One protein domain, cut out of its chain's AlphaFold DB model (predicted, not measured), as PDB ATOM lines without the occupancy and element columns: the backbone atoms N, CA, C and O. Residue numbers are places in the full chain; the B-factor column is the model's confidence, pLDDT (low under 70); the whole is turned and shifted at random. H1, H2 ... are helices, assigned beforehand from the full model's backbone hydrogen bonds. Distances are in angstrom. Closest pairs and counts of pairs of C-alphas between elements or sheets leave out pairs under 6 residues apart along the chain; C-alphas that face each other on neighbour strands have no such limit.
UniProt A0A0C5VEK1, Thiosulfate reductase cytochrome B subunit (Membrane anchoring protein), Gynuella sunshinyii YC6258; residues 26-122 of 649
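This is residues 26 to 122 of the 649 residues of the protein "Thiosulfate reductase cytochrome B subunit (Membrane anchoring protein)" of Gynuella sunshinyii YC6258 (UniProt A0A0C5VEK1). A chain of little regular structure gathers H1, H5 and H6 in one body, from which H2 and H3 lead out to H4. The 97 printed residues include 33 in six named helices, with no named strand: all helix. Elongated, 45 by 28 by 24 A, it is only just compact, close to loose, with a radius of gyration of the C-alphas of 15.0 A.

H4, residues 70 to 77, and H3, residues 62 to 65, are close but not clearly touching: the closest C-alphas, 63 and 73, are 8.0 A apart. H1, residues 43 to 47, is near H2, residues 53 to 59; their closest C-alphas, 44 and 53, are 6.0 A apart. Every O i to N i+4 pair in H1, H2 and H4 is within hydrogen-bond range.

H4 is 10.5 A long, from C-alpha 70 at (-30.280, 50.797, -39.218). H5 is residues 92 to 96; H6, residues 103 to 106, ends at (-22.672, 33.014, -57.248).

The printed part has no cut. The link H4 to H5 is long. pLDDT is under 70 at 15 residues.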
ATOM      1  N   PRO A  26     -17.859  24.566 -52.164       87.50
ATOM      2  CA  PRO A  26     -19.196  24.034 -51.968       87.50
ATOM      3  C   PRO A  26     -19.922  24.834 -50.883       87.50
ATOM      4  O   PRO A  26     -19.410  25.026 -49.777       87.50
ATOM      5  N   LEU A  27     -21.139  25.272 -51.189       88.06
ATOM      6  CA  LEU A  27     -22.014  25.920 -50.224       88.06
ATOM      7  C   LEU A  27     -22.485  24.921 -49.182       88.06
ATOM      8  O   LEU A  27     -22.964  23.837 -49.518       88.06
ATOM      9  N   LEU A  28     -22.396  25.316 -47.917       88.75
ATOM     10  CA  LEU A  28     -22.903  24.547 -46.789       88.75
ATOM     11  C   LEU A  28     -24.051  25.284 -46.095       88.75
ATOM     12  O   LEU A  28     -24.096  26.515 -46.070       88.75
ATOM     13  N   ASN A  29     -24.976  24.531 -45.510       87.50
ATOM     14  CA  ASN A  29     -25.998  25.057 -44.607       87.50
ATOM     15  C   ASN A  29     -25.477  25.137 -43.156       87.50
ATOM     16  O   ASN A  29     -24.338  24.766 -42.866       87.50
ATOM     17  N   GLY A  30     -26.309  25.616 -42.226       84.44
ATOM     18  CA  GLY A  30     -25.932  25.774 -40.811       84.44
ATOM     19  C   GLY A  30     -25.557  24.474 -40.082       84.44
ATOM     20  O   GLY A  30     -24.928  24.529 -39.030       84.44
ATOM     21  N   GLU A  31     -25.892  23.305 -40.640       86.81
ATOM     22  CA  GLU A  31     -25.484  21.992 -40.119       86.81
ATOM     23  C   GLU A  31     -24.157  21.496 -40.727       86.81
ATOM     24  O   GLU A  31     -23.724  20.382 -40.432       86.81
ATOM     25  N   GLY A  32     -23.526  22.283 -41.608       85.12
ATOM     26  CA  GLY A  32     -22.311  21.901 -42.327       85.12
ATOM     27  C   GLY A  32     -22.546  20.888 -43.455       85.12
ATOM     28  O   GLY A  32     -21.597  20.261 -43.924       85.12
ATOM     29  N   LYS A  33     -23.797  20.696 -43.895       88.44
ATOM     30  CA  LYS A  33     -24.147  19.816 -45.023       88.44
ATOM     31  C   LYS A  33     -24.215  20.606 -46.332       88.44
ATOM     32  O   LYS A  33     -24.487  21.803 -46.272       88.44
ATOM     33  N   PRO A  34     -24.022  19.956 -47.499       88.38
ATOM     34  CA  PRO A  34     -24.185  20.601 -48.797       88.38
ATOM     35  C   PRO A  34     -25.538  21.303 -48.906       88.38
ATOM     36  O   PRO A  34     -26.582  20.674 -48.728       88.38
ATOM     37  N   TRP A  35     -25.487  22.599 -49.189       87.56
ATOM     38  CA  TRP A  35     -26.649  23.462 -49.326       87.56
ATOM     39  C   TRP A  35     -27.584  22.960 -50.431       87.56
ATOM     40  O   TRP A  35     -27.138  22.551 -51.504       87.56
ATOM     41  N   GLN A  36     -28.890  23.016 -50.174       82.44
ATOM     42  CA  GLN A  36     -29.929  22.765 -51.173       82.44
ATOM     43  C   GLN A  36     -30.723  24.041 -51.470       82.44
ATOM     44  O   GLN A  36     -30.896  24.906 -50.610       82.44
ATOM     45  N   ALA A  37     -31.256  24.149 -52.688       77.75
ATOM     46  CA  ALA A  37     -32.054  25.303 -53.096       77.75
ATOM     47  C   ALA A  37     -33.244  25.533 -52.139       77.75
ATOM     48  O   ALA A  37     -34.103  24.667 -51.978       77.75
ATOM     49  N   GLY A  38     -33.290  26.715 -51.519       75.56
ATOM     50  CA  GLY A  38     -34.288  27.089 -50.508       75.56
ATOM     51  C   GLY A  38     -33.792  27.018 -49.058       75.56
ATOM     52  O   GLY A  38     -34.471  27.532 -48.171       75.56
ATOM     53  N   GLU A  39     -32.610  26.448 -48.804       82.19
ATOM     54  CA  GLU A  39     -31.960  26.479 -47.489       82.19
ATOM     55  C   GLU A  39     -31.195  27.793 -47.256       82.19
ATOM     56  O   GLU A  39     -30.775  28.477 -48.194       82.19
ATOM     57  N   ALA A  40     -30.970  28.143 -45.987       81.88
ATOM     58  CA  ALA A  40     -30.058  29.224 -45.627       81.88
ATOM     59  C   ALA A  40     -28.599  28.760 -45.779       81.88
ATOM     60  O   ALA A  40     -28.225  27.693 -45.289       81.88
ATOM     61  N   VAL A  41     -27.775  29.574 -46.439       85.00
ATOM     62  CA  VAL A  41     -26.336  29.318 -46.594       85.00
ATOM     63  C   VAL A  41     -25.582  29.805 -45.359       85.00
ATOM     64  O   VAL A  41     -25.786  30.934 -44.914       85.00
ATOM     65  N   SER A  42     -24.669  28.977 -44.859       87.00
ATOM     66  CA  SER A  42     -23.729  29.306 -43.791       87.00
ATOM     67  C   SER A  42     -22.368  29.657 -44.393       87.00
ATOM     68  O   SER A  42     -21.637  28.791 -44.884       87.00
ATOM     69  N   GLN A  43     -22.018  30.944 -44.385       85.25
ATOM     70  CA  GLN A  43     -20.729  31.424 -44.894       85.25
ATOM     71  C   GLN A  43     -19.564  30.988 -43.998       85.25
ATOM     72  O   GLN A  43     -18.501  30.655 -44.511       85.25
ATOM     73  N   ALA A  44     -19.760  30.922 -42.682       85.12
ATOM     74  CA  ALA A  44     -18.771  30.413 -41.744       85.12
ATOM     75  C   ALA A  44     -18.459  28.940 -41.989       85.12
ATOM     76  O   ALA A  44     -17.290  28.579 -41.976       85.12
ATOM     77  N   GLN A  45     -19.463  28.099 -42.260       87.19
ATOM     78  CA  GLN A  45     -19.212  26.692 -42.590       87.19
ATOM     79  C   GLN A  45     -18.611  26.550 -43.994       87.19
ATOM     80  O   GLN A  45     -17.670  25.783 -44.185       87.19
ATOM     81  N   SER A  46     -19.100  27.319 -44.974       87.06
ATOM     82  CA  SER A  46     -18.606  27.258 -46.359       87.06
ATOM     83  C   SER A  46     -17.138  27.701 -46.459       87.06
ATOM     84  O   SER A  46     -16.298  26.960 -46.963       87.06
ATOM     85  N   CYS A  47     -16.798  28.874 -45.916       86.25
ATOM     86  CA  CYS A  47     -15.440  29.429 -45.944       86.25
ATOM     87  C   CYS A  47     -14.526  28.824 -44.859       86.25
ATOM     88  O   CYS A  47     -13.303  28.788 -45.021       86.25
ATOM     89  N   GLY A  48     -15.100  28.315 -43.765       87.06
ATOM     90  CA  GLY A  48     -14.378  27.741 -42.623       87.06
ATOM     91  C   GLY A  48     -13.626  26.443 -42.921       87.06
ATOM     92  O   GLY A  48     -12.818  25.992 -42.115       87.06
ATOM     93  N   GLN A  49     -13.843  25.852 -44.099       84.75
ATOM     94  CA  GLN A  49     -13.044  24.724 -44.581       84.75
ATOM     95  C   GLN A  49     -11.581  25.119 -44.837       84.75
ATOM     96  O   GLN A  49     -10.689  24.279 -44.717       84.75
ATOM     97  N   CYS A  50     -11.335  26.391 -45.176       86.19
ATOM     98  CA  CYS A  50     -10.005  26.919 -45.491       86.19
ATOM     99  C   CYS A  50      -9.546  28.010 -44.513       86.19
ATOM    100  O   CYS A  50      -8.345  28.150 -44.290       86.19
ATOM    101  N   HIS A  51     -10.474  28.746 -43.899       88.69
ATOM    102  CA  HIS A  51     -10.174  29.835 -42.969       88.69
ATOM    103  C   HIS A  51     -10.544  29.484 -41.524       88.69
ATOM    104  O   HIS A  51     -11.549  28.828 -41.265       88.69
ATOM    105  N   ASP A  52      -9.764  29.965 -40.556       90.38
ATOM    106  CA  ASP A  52     -10.117  29.892 -39.139       90.38
ATOM    107  C   ASP A  52     -11.197  30.936 -38.826       90.38
ATOM    108  O   ASP A  52     -10.921  32.070 -38.427       90.38
ATOM    109  N   GLN A  53     -12.455  30.554 -39.050       86.69
ATOM    110  CA  GLN A  53     -13.581  31.459 -38.845       86.69
ATOM    111  C   GLN A  53     -13.729  31.873 -37.379       86.69
ATOM    112  O   GLN A  53     -14.129  33.007 -37.119       86.69
ATOM    113  N   SER A  54     -13.360  31.000 -36.436       85.94
ATOM    114  CA  SER A  54     -13.371  31.351 -35.020       85.94
ATOM    115  C   SER A  54     -12.402  32.501 -34.778       85.94
ATOM    116  O   SER A  54     -12.813  33.535 -34.261       85.94
ATOM    117  N   PHE A  55     -11.142  32.382 -35.201       87.88
ATOM    118  CA  PHE A  55     -10.168  33.463 -35.061       87.88
ATOM    119  C   PHE A  55     -10.632  34.759 -35.742       87.88
ATOM    120  O   PHE A  55     -10.626  35.827 -35.126       87.88
ATOM    121  N   ILE A  56     -11.098  34.668 -36.990       87.19
ATOM    122  CA  ILE A  56     -11.572  35.822 -37.765       87.19
ATOM    123  C   ILE A  56     -12.728  36.534 -37.044       87.19
ATOM    124  O   ILE A  56     -12.697  37.747 -36.864       87.19
ATOM    125  N   HIS A  57     -13.733  35.796 -36.569       84.25
ATOM    126  CA  HIS A  57     -14.888  36.373 -35.869       84.25
ATOM    127  C   HIS A  57     -14.529  36.984 -34.514       84.25
ATOM    128  O   HIS A  57     -15.137  37.969 -34.105       84.25
ATOM    129  N   HIS A  58     -13.538  36.427 -33.815       84.88
ATOM    130  CA  HIS A  58     -13.075  36.971 -32.536       84.88
ATOM    131  C   HIS A  58     -12.199  38.219 -32.688       84.88
ATOM    132  O   HIS A  58     -12.113  38.994 -31.738       84.88
ATOM    133  N   THR A  59     -11.552  38.403 -33.843       86.62
ATOM    134  CA  THR A  59     -10.713  39.582 -34.122       86.62
ATOM    135  C   THR A  59     -11.498  40.749 -34.709       86.62
ATOM    136  O   THR A  59     -11.090  41.888 -34.517       86.62
ATOM    137  N   MET A  60     -12.638  40.496 -35.361       84.75
ATOM    138  CA  MET A  60     -13.547  41.551 -35.819       84.75
ATOM    139  C   MET A  60     -14.034  42.438 -34.668       84.75
ATOM    140  O   MET A  60     -14.356  41.960 -33.575       84.75
ATOM    141  N   ASP A  61     -14.138  43.740 -34.935       79.31
ATOM    142  CA  ASP A  61     -14.733  44.673 -33.982       79.31
ATOM    143  C   ASP A  61     -16.228  44.363 -33.741       79.31
ATOM    144  O   ASP A  61     -16.885  43.662 -34.518       79.31
ATOM    145  N   GLN A  62     -16.784  44.886 -32.643       76.50
ATOM    146  CA  GLN A  62     -18.187  44.646 -32.288       76.50
ATOM    147  C   GLN A  62     -19.193  45.092 -33.372       76.50
ATOM    148  O   GLN A  62     -20.048  44.279 -33.734       76.50
ATOM    149  N   PRO A  63     -19.133  46.329 -33.906       75.12
ATOM    150  CA  PRO A  63     -19.962  46.755 -35.034       75.12
ATOM    151  C   PRO A  63     -20.006  45.791 -36.229       75.12
ATOM    152  O   PRO A  63     -21.056  45.674 -36.860       75.12
ATOM    153  N   HIS A  64     -18.916  45.083 -36.532       79.06
ATOM    154  CA  HIS A  64     -18.842  44.174 -37.681       79.06
ATOM    155  C   HIS A  64     -19.392  42.757 -37.417       79.06
ATOM    156  O   HIS A  64     -19.634  42.018 -38.372       79.06
ATOM    157  N   ILE A  65     -19.634  42.369 -36.156       76.75
ATOM    158  CA  ILE A  65     -20.129  41.021 -35.784       76.75
ATOM    159  C   ILE A  65     -21.562  40.993 -35.237       76.75
ATOM    160  O   ILE A  65     -22.122  39.912 -35.012       76.75
ATOM    161  N   LEU A  66     -22.157  42.161 -34.990       76.06
ATOM    162  CA  LEU A  66     -23.502  42.300 -34.437       76.06
ATOM    163  C   LEU A  66     -24.521  42.568 -35.550       76.06
ATOM    164  O   LEU A  66     -24.386  43.514 -36.329       76.06
ATOM    165  N   LYS A  67     -25.602  41.782 -35.595       75.19
ATOM    166  CA  LYS A  67     -26.729  42.059 -36.494       75.19
ATOM    167  C   LYS A  67     -27.590  43.169 -35.917       75.19
ATOM    168  O   LYS A  67     -28.507  42.929 -35.140       75.19
ATOM    169  N   MET A  68     -27.283  44.388 -36.331       76.19
ATOM    170  CA  MET A  68     -28.045  45.578 -35.976       76.19
ATOM    171  C   MET A  68     -29.025  45.966 -37.095       76.19
ATOM    172  O   MET A  68     -28.747  45.768 -38.280       76.19
ATOM    173  N   THR A  69     -30.171  46.541 -36.741       79.38
ATOM    174  CA  THR A  69     -30.988  47.336 -37.673       79.38
ATOM    175  C   THR A  69     -30.322  48.692 -37.932       79.38
ATOM    176  O   THR A  69     -29.425  49.098 -37.193       79.38
ATOM    177  N   GLU A  70     -30.764  49.428 -38.956       78.69
ATOM    178  CA  GLU A  70     -30.280  50.797 -39.218       78.69
ATOM    179  C   GLU A  70     -30.465  51.712 -37.996       78.69
ATOM    180  O   GLU A  70     -29.554  52.440 -37.614       78.69
ATOM    181  N   GLN A  71     -31.608  51.603 -37.311       79.69
ATOM    182  CA  GLN A  71     -31.900  52.359 -36.089       79.69
ATOM    183  C   GLN A  71     -30.966  51.979 -34.932       79.69
ATOM    184  O   GLN A  71     -30.487  52.854 -34.213       79.69
ATOM    185  N   GLN A  72     -30.663  50.688 -34.762       81.31
ATOM    186  CA  GLN A  72     -29.716  50.229 -33.741       81.31
ATOM    187  C   GLN A  72     -28.288  50.702 -34.038       81.31
ATOM    188  O   GLN A  72     -27.598  51.135 -33.117       81.31
ATOM    189  N   ARG A  73     -27.849  50.679 -35.306       81.19
ATOM    190  CA  ARG A  73     -26.537  51.219 -35.709       81.19
ATOM    191  C   ARG A  73     -26.459  52.726 -35.505       81.19
ATOM    192  O   ARG A  73     -25.444  53.222 -35.021       81.19
ATOM    193  N   PHE A  74     -27.524  53.450 -35.832       85.62
ATOM    194  CA  PHE A  74     -27.620  54.883 -35.571       85.62
ATOM    195  C   PHE A  74     -27.487  55.193 -34.077       85.62
ATOM    196  O   PHE A  74     -26.612  55.967 -33.686       85.62
ATOM    197  N   ALA A  75     -28.278  54.524 -33.233       84.94
ATOM    198  CA  ALA A  75     -28.212  54.655 -31.779       84.94
ATOM    199  C   ALA A  75     -26.806  54.318 -31.243       84.94
ATOM    200  O   ALA A  75     -26.222  55.109 -30.499       84.94
ATOM    201  N   TRP A  76     -26.209  53.215 -31.710       82.94
ATOM    202  CA  TRP A  76     -24.839  52.828 -31.368       82.94
ATOM    203  C   TRP A  76     -23.833  53.932 -31.698       82.94
ATOM    204  O   TRP A  76     -23.014  54.316 -30.858       82.94
ATOM    205  N   ARG A  77     -23.907  54.501 -32.908       84.69
ATOM    206  CA  ARG A  77     -23.035  55.605 -33.329       84.69
ATOM    207  C   ARG A  77     -23.272  56.873 -32.506       84.69
ATOM    208  O   ARG A  77     -22.321  57.625 -32.316       84.69
ATOM    209  N   LEU A  78     -24.454  57.089 -31.935       88.06
ATOM    210  CA  LEU A  78     -24.704  58.168 -30.966       88.06
ATOM    211  C   LEU A  78     -24.177  57.862 -29.549       88.06
ATOM    212  O   LEU A  78     -24.315  58.680 -28.639       88.06
ATOM    213  N   GLY A  79     -23.561  56.696 -29.340       84.12
ATOM    214  CA  GLY A  79     -23.116  56.244 -28.025       84.12
ATOM    215  C   GLY A  79     -24.278  55.816 -27.128       84.12
ATOM    216  O   GLY A  79     -24.170  55.917 -25.908       84.12
ATOM    217  N   ILE A  80     -25.404  55.405 -27.718       84.50
ATOM    218  CA  ILE A  80     -26.503  54.720 -27.036       84.50
ATOM    219  C   ILE A  80     -26.256  53.233 -27.237       84.50
ATOM    220  O   ILE A  80     -26.284  52.744 -28.361       84.50
ATOM    221  N   GLN A  81     -25.954  52.525 -26.156       73.00
ATOM    222  CA  GLN A  81     -25.721  51.087 -26.212       73.00
ATOM    223  C   GLN A  81     -27.085  50.382 -26.326       73.00
ATOM    224  O   GLN A  81     -27.857  50.438 -25.366       73.00
ATOM    225  N   PRO A  82     -27.422  49.746 -27.463       65.88
ATOM    226  CA  PRO A  82     -28.571  48.861 -27.531       65.88
ATOM    227  C   PRO A  82     -28.312  47.635 -26.641       65.88
ATOM    228  O   PRO A  82     -27.159  47.297 -26.361       65.88
ATOM    229  N   GLU A  83     -29.369  46.930 -26.224       70.94
ATOM    230  CA  GLU A  83     -29.200  45.561 -25.722       70.94
ATOM    231  C   GLU A  83     -28.381  44.770 -26.749       70.94
ATOM    232  O   GLU A  83     -28.702  44.812 -27.940       70.94
ATOM    233  N   LEU A  84     -27.293  44.126 -26.305       63.88
ATOM    234  CA  LEU A  84     -26.339  43.463 -27.196       63.88
ATOM    235  C   LEU A  84     -27.095  42.468 -28.090       63.88
ATOM    236  O   LEU A  84     -27.594  41.465 -27.571       63.88
ATOM    237  N   PRO A  85     -27.192  42.722 -29.411       64.12
ATOM    238  CA  PRO A  85     -27.847  41.798 -30.321       64.12
ATOM    239  C   PRO A  85     -27.134  40.446 -30.287       64.12
ATOM    240  O   PRO A  85     -25.940  40.370 -29.978       64.12
ATOM    241  N   GLU A  86     -27.836  39.373 -30.653       67.19
ATOM    242  CA  GLU A  86     -27.179  38.084 -30.865       67.19
ATOM    243  C   GLU A  86     -26.011  38.251 -31.849       67.19
ATOM    244  O   GLU A  86     -26.145  38.866 -32.915       67.19
ATOM    245  N   ARG A  87     -24.845  37.703 -31.481       69.81
ATOM    246  CA  ARG A  87     -23.713  37.602 -32.402       69.81
ATOM    247  C   ARG A  87     -24.161  36.783 -33.598       69.81
ATOM    248  O   ARG A  87     -24.614  35.652 -33.438       69.81
ATOM    249  N   THR A  88     -23.998  37.339 -34.788       69.50
ATOM    250  CA  THR A  88     -24.298  36.604 -36.009       69.50
ATOM    251  C   THR A  88     -23.062  35.979 -36.602       69.50
ATOM    252  O   THR A  88     -21.932  36.391 -36.344       69.50
ATOM    253  N   GLU A  89     -23.304  34.962 -37.414       73.69
ATOM    254  CA  GLU A  89     -22.301  34.344 -38.260       73.69
ATOM    255  C   GLU A  89     -21.607  35.383 -39.164       73.69
ATOM    256  O   GLU A  89     -22.248  36.325 -39.642       73.69
ATOM    257  N   SER A  90     -20.298  35.220 -39.401       72.50
ATOM    258  CA  SER A  90     -19.510  36.120 -40.255       72.50
ATOM    259  C   SER A  90     -20.065  36.168 -41.681       72.50
ATOM    260  O   SER A  90     -20.120  35.148 -42.365       72.50
ATOM    261  N   GLN A  91     -20.404  37.363 -42.169       78.50
ATOM    262  CA  GLN A  91     -20.826  37.579 -43.556       78.50
ATOM    263  C   GLN A  91     -19.643  38.004 -44.436       78.50
ATOM    264  O   GLN A  91     -19.559  39.150 -44.871       78.50
ATOM    265  N   CYS A  92     -18.716  37.082 -44.702       80.75
ATOM    266  CA  CYS A  92     -17.488  37.336 -45.467       80.75
ATOM    267  C   CYS A  92     -17.743  38.031 -46.819       80.75
ATOM    268  O   CYS A  92     -17.034  38.965 -47.195       80.75
ATOM    269  N   LEU A  93     -18.789  37.629 -47.544       78.81
ATOM    270  CA  LEU A  93     -19.107  38.212 -48.850       78.81
ATOM    271  C   LEU A  93     -19.506  39.685 -48.811       78.81
ATOM    272  O   LEU A  93     -19.374  40.372 -49.825       78.81
ATOM    273  N   LEU A  94     -19.993  40.186 -47.675       77.31
ATOM    274  CA  LEU A  94     -20.338  41.600 -47.562       77.31
ATOM    275  C   LEU A  94     -19.113  42.485 -47.841       77.31
ATOM    276  O   LEU A  94     -19.260  43.560 -48.421       77.31
ATOM    277  N   CYS A  95     -17.919  41.988 -47.509       78.88
ATOM    278  CA  CYS A  95     -16.650  42.684 -47.687       78.88
ATOM    279  C   CYS A  95     -15.858  42.185 -48.909       78.88
ATOM    280  O   CYS A  95     -15.178  42.979 -49.558       78.88
ATOM    281  N   HIS A  96     -15.966  40.895 -49.253       80.31
ATOM    282  CA  HIS A  96     -15.152  40.267 -50.303       80.31
ATOM    283  C   HIS A  96     -15.862  40.076 -51.656       80.31
ATOM    284  O   HIS A  96     -15.206  39.760 -52.642       80.31
ATOM    285  N   ALA A  97     -17.182  40.287 -51.765       74.50
ATOM    286  CA  ALA A  97     -17.876  40.183 -53.053       74.50
ATOM    287  C   ALA A  97     -17.861  41.524 -53.817       74.50
ATOM    288  O   ALA A  97     -18.371  42.522 -53.285       74.50
ATOM    289  N   PRO A  98     -17.392  41.567 -55.081       61.66
ATOM    290  CA  PRO A  98     -17.286  42.808 -55.854       61.66
ATOM    291  C   PRO A  98     -18.645  43.461 -56.184       61.66
ATOM    292  O   PRO A  98     -18.721  44.680 -56.285       61.66
ATOM    293  N   GLU A  99     -19.740  42.692 -56.266       64.19
ATOM    294  CA  GLU A  99     -21.046  43.179 -56.767       64.19
ATOM    295  C   GLU A  99     -22.243  42.910 -55.831       64.19
ATOM    296  O   GLU A  99     -23.376  42.827 -56.295       64.19
ATOM    297  N   GLN A 100     -22.028  42.725 -54.521       60.19
ATOM    298  CA  GLN A 100     -23.103  42.391 -53.553       60.19
ATOM    299  C   GLN A 100     -23.929  41.142 -53.922       60.19
ATOM    300  O   GLN A 100     -25.048  40.951 -53.441       60.19
ATOM    301  N   LYS A 101     -23.394  40.263 -54.772       62.38
ATOM    302  CA  LYS A 101     -24.064  39.009 -55.104       62.38
ATOM    303  C   LYS A 101     -24.117  38.143 -53.850       62.38
ATOM    304  O   LYS A 101     -23.096  37.904 -53.207       62.38
ATOM    305  N   GLN A 102     -25.317  37.690 -53.495       65.12
ATOM    306  CA  GLN A 102     -25.478  36.674 -52.462       65.12
ATOM    307  C   GLN A 102     -24.752  35.401 -52.908       65.12
ATOM    308  O   GLN A 102     -24.704  35.100 -54.100       65.12
ATOM    309  N   LEU A 103     -24.213  34.638 -51.957       69.81
ATOM    310  CA  LEU A 103     -23.457  33.417 -52.249       69.81
ATOM    311  C   LEU A 103     -24.310  32.412 -53.066       69.81
ATOM    312  O   LEU A 103     -23.796  31.738 -53.948       69.81
ATOM    313  N   THR A 104     -25.634  32.416 -52.868       65.00
ATOM    314  CA  THR A 104     -26.637  31.651 -53.642       65.00
ATOM    315  C   THR A 104     -26.761  32.057 -55.112       65.00
ATOM    316  O   THR A 104     -27.199  31.257 -55.927       65.00
ATOM    317  N   VAL A 105     -26.406  33.296 -55.456       72.62
ATOM    318  CA  VAL A 105     -26.415  33.824 -56.832       72.62
ATOM    319  C   VAL A 105     -25.082  33.543 -57.533       72.62
ATOM    320  O   VAL A 105     -25.034  33.497 -58.757       72.62
ATOM    321  N   LEU A 106     -24.007  33.368 -56.758       73.25
ATOM    322  CA  LEU A 106     -22.672  33.014 -57.248       73.25
ATOM    323  C   LEU A 106     -22.484  31.505 -57.441       73.25
ATOM    324  O   LEU A 106     -21.545  31.093 -58.113       73.25
ATOM    325  N   ALA A 107     -23.339  30.685 -56.830       76.94
ATOM    326  CA  ALA A 107     -23.245  29.240 -56.934       76.94
ATOM    327  C   ALA A 107     -23.871  28.706 -58.226       76.94
ATOM    328  O   ALA A 107     -24.916  29.172 -58.686       76.94
ATOM    329  N   ASP A 108     -23.237  27.682 -58.785       82.12
ATOM    330  CA  ASP A 108     -23.780  26.885 -59.875       82.12
ATOM    331  C   ASP A 108     -24.994  26.036 -59.411       82.12
ATOM    332  O   ASP A 108     -25.321  25.985 -58.217       82.12
ATOM    333  N   PRO A 109     -25.701  25.339 -60.324       79.00
ATOM    334  CA  PRO A 109     -26.826  24.472 -59.962       79.00
ATOM    335  C   PRO A 109     -26.480  23.323 -59.001       79.00
ATOM    336  O   PRO A 109     -27.387  22.671 -58.486       79.00
ATOM    337  N   GLN A 110     -25.194  23.039 -58.789       81.00
ATOM    338  CA  GLN A 110     -24.685  22.032 -57.864       81.00
ATOM    339  C   GLN A 110     -24.352  22.632 -56.488       81.00
ATOM    340  O   GLN A 110     -23.948  21.894 -55.589       81.00
ATOM    341  N   GLY A 111     -24.560  23.939 -56.297       82.50
ATOM    342  CA  GLY A 111     -24.277  24.630 -55.047       82.50
ATOM    343  C   GLY A 111     -22.789  24.909 -54.853       82.50
ATOM    344  O   GLY A 111     -22.329  24.925 -53.715       82.50
ATOM    345  N   VAL A 112     -22.029  25.095 -55.933       86.00
ATOM    346  CA  VAL A 112     -20.589  25.369 -55.891       86.00
ATOM    347  C   VAL A 112     -20.303  26.762 -56.444       86.00
ATOM    348  O   VAL A 112     -20.752  27.115 -57.531       86.00
ATOM    349  N   VAL A 113     -19.544  27.566 -55.700       82.88
ATOM    350  CA  VAL A 113     -19.061  28.879 -56.154       82.88
ATOM    351  C   VAL A 113     -17.721  28.696 -56.844       82.88
ATOM    352  O   VAL A 113     -16.789  28.148 -56.248       82.88
ATOM    353  N   ASN A 114     -17.616  29.175 -58.082       81.94
ATOM    354  CA  ASN A 114     -16.370  29.091 -58.823       81.94
ATOM    355  C   ASN A 114     -15.305  30.007 -58.202       81.94
ATOM    356  O   ASN A 114     -15.571  31.169 -57.887       81.94
ATOM    357  N   ALA A 115     -14.077  29.506 -58.074       74.88
ATOM    358  CA  ALA A 115     -12.964  30.276 -57.519       74.88
ATOM    359  C   ALA A 115     -12.671  31.590 -58.271       74.88
ATOM    360  O   ALA A 115     -12.157  32.538 -57.676       74.88
ATOM    361  N   ALA A 116     -12.988  31.664 -59.568       74.31
ATOM    362  CA  ALA A 116     -12.796  32.862 -60.384       74.31
ATOM    363  C   ALA A 116     -13.805  33.984 -60.078       74.31
ATOM    364  O   ALA A 116     -13.539  35.136 -60.419       74.31
ATOM    365  N   ASP A 117     -14.928  33.665 -59.426       74.06
ATOM    366  CA  ASP A 117     -15.989  34.625 -59.097       74.06
ATOM    367  C   ASP A 117     -15.772  35.321 -57.738       74.06
ATOM    368  O   ASP A 117     -16.523  36.226 -57.365       74.06
ATOM    369  N   LEU A 118     -14.727  34.928 -57.000       71.88
ATOM    370  CA  LEU A 118     -14.322  35.523 -55.727       71.88
ATOM    371  C   LEU A 118     -13.003  36.287 -55.889       71.88
ATOM    372  O   LEU A 118     -12.040  35.779 -56.465       71.88
ATOM    373  N   SER A 119     -12.931  37.509 -55.352       66.88
ATOM    374  CA  SER A 119     -11.677  38.264 -55.342       66.88
ATOM    375  C   SER A 119     -10.758  37.770 -54.220       66.88
ATOM    376  O   SER A 119     -11.173  37.622 -53.071       66.88
ATOM    377  N   LEU A 120      -9.482  37.539 -54.544       63.66
ATOM    378  CA  LEU A 120      -8.437  37.354 -53.536       63.66
ATOM    379  C   LEU A 120      -7.761  38.674 -53.240       63.66
ATOM    380  O   LEU A 120      -6.879  39.124 -53.970       63.66
ATOM    381  N   GLY A 121      -8.167  39.275 -52.139       72.00
ATOM    382  CA  GLY A 121      -7.528  40.464 -51.629       72.00
ATOM    383  C   GLY A 121      -8.248  40.980 -50.404       72.00
ATOM    384  O   GLY A 121      -9.312  40.484 -50.016       72.00
ATOM    385  N   SER A 122      -7.651  42.005 -49.815       78.94
ATOM    386  CA  SER A 122      -8.335  42.833 -48.838       78.94
ATOM    387  C   SER A 122      -9.653  43.369 -49.419       78.94
ATOM    388  O   SER A 122      -9.767  43.529 -50.642       78.94
TER     389      SER A 122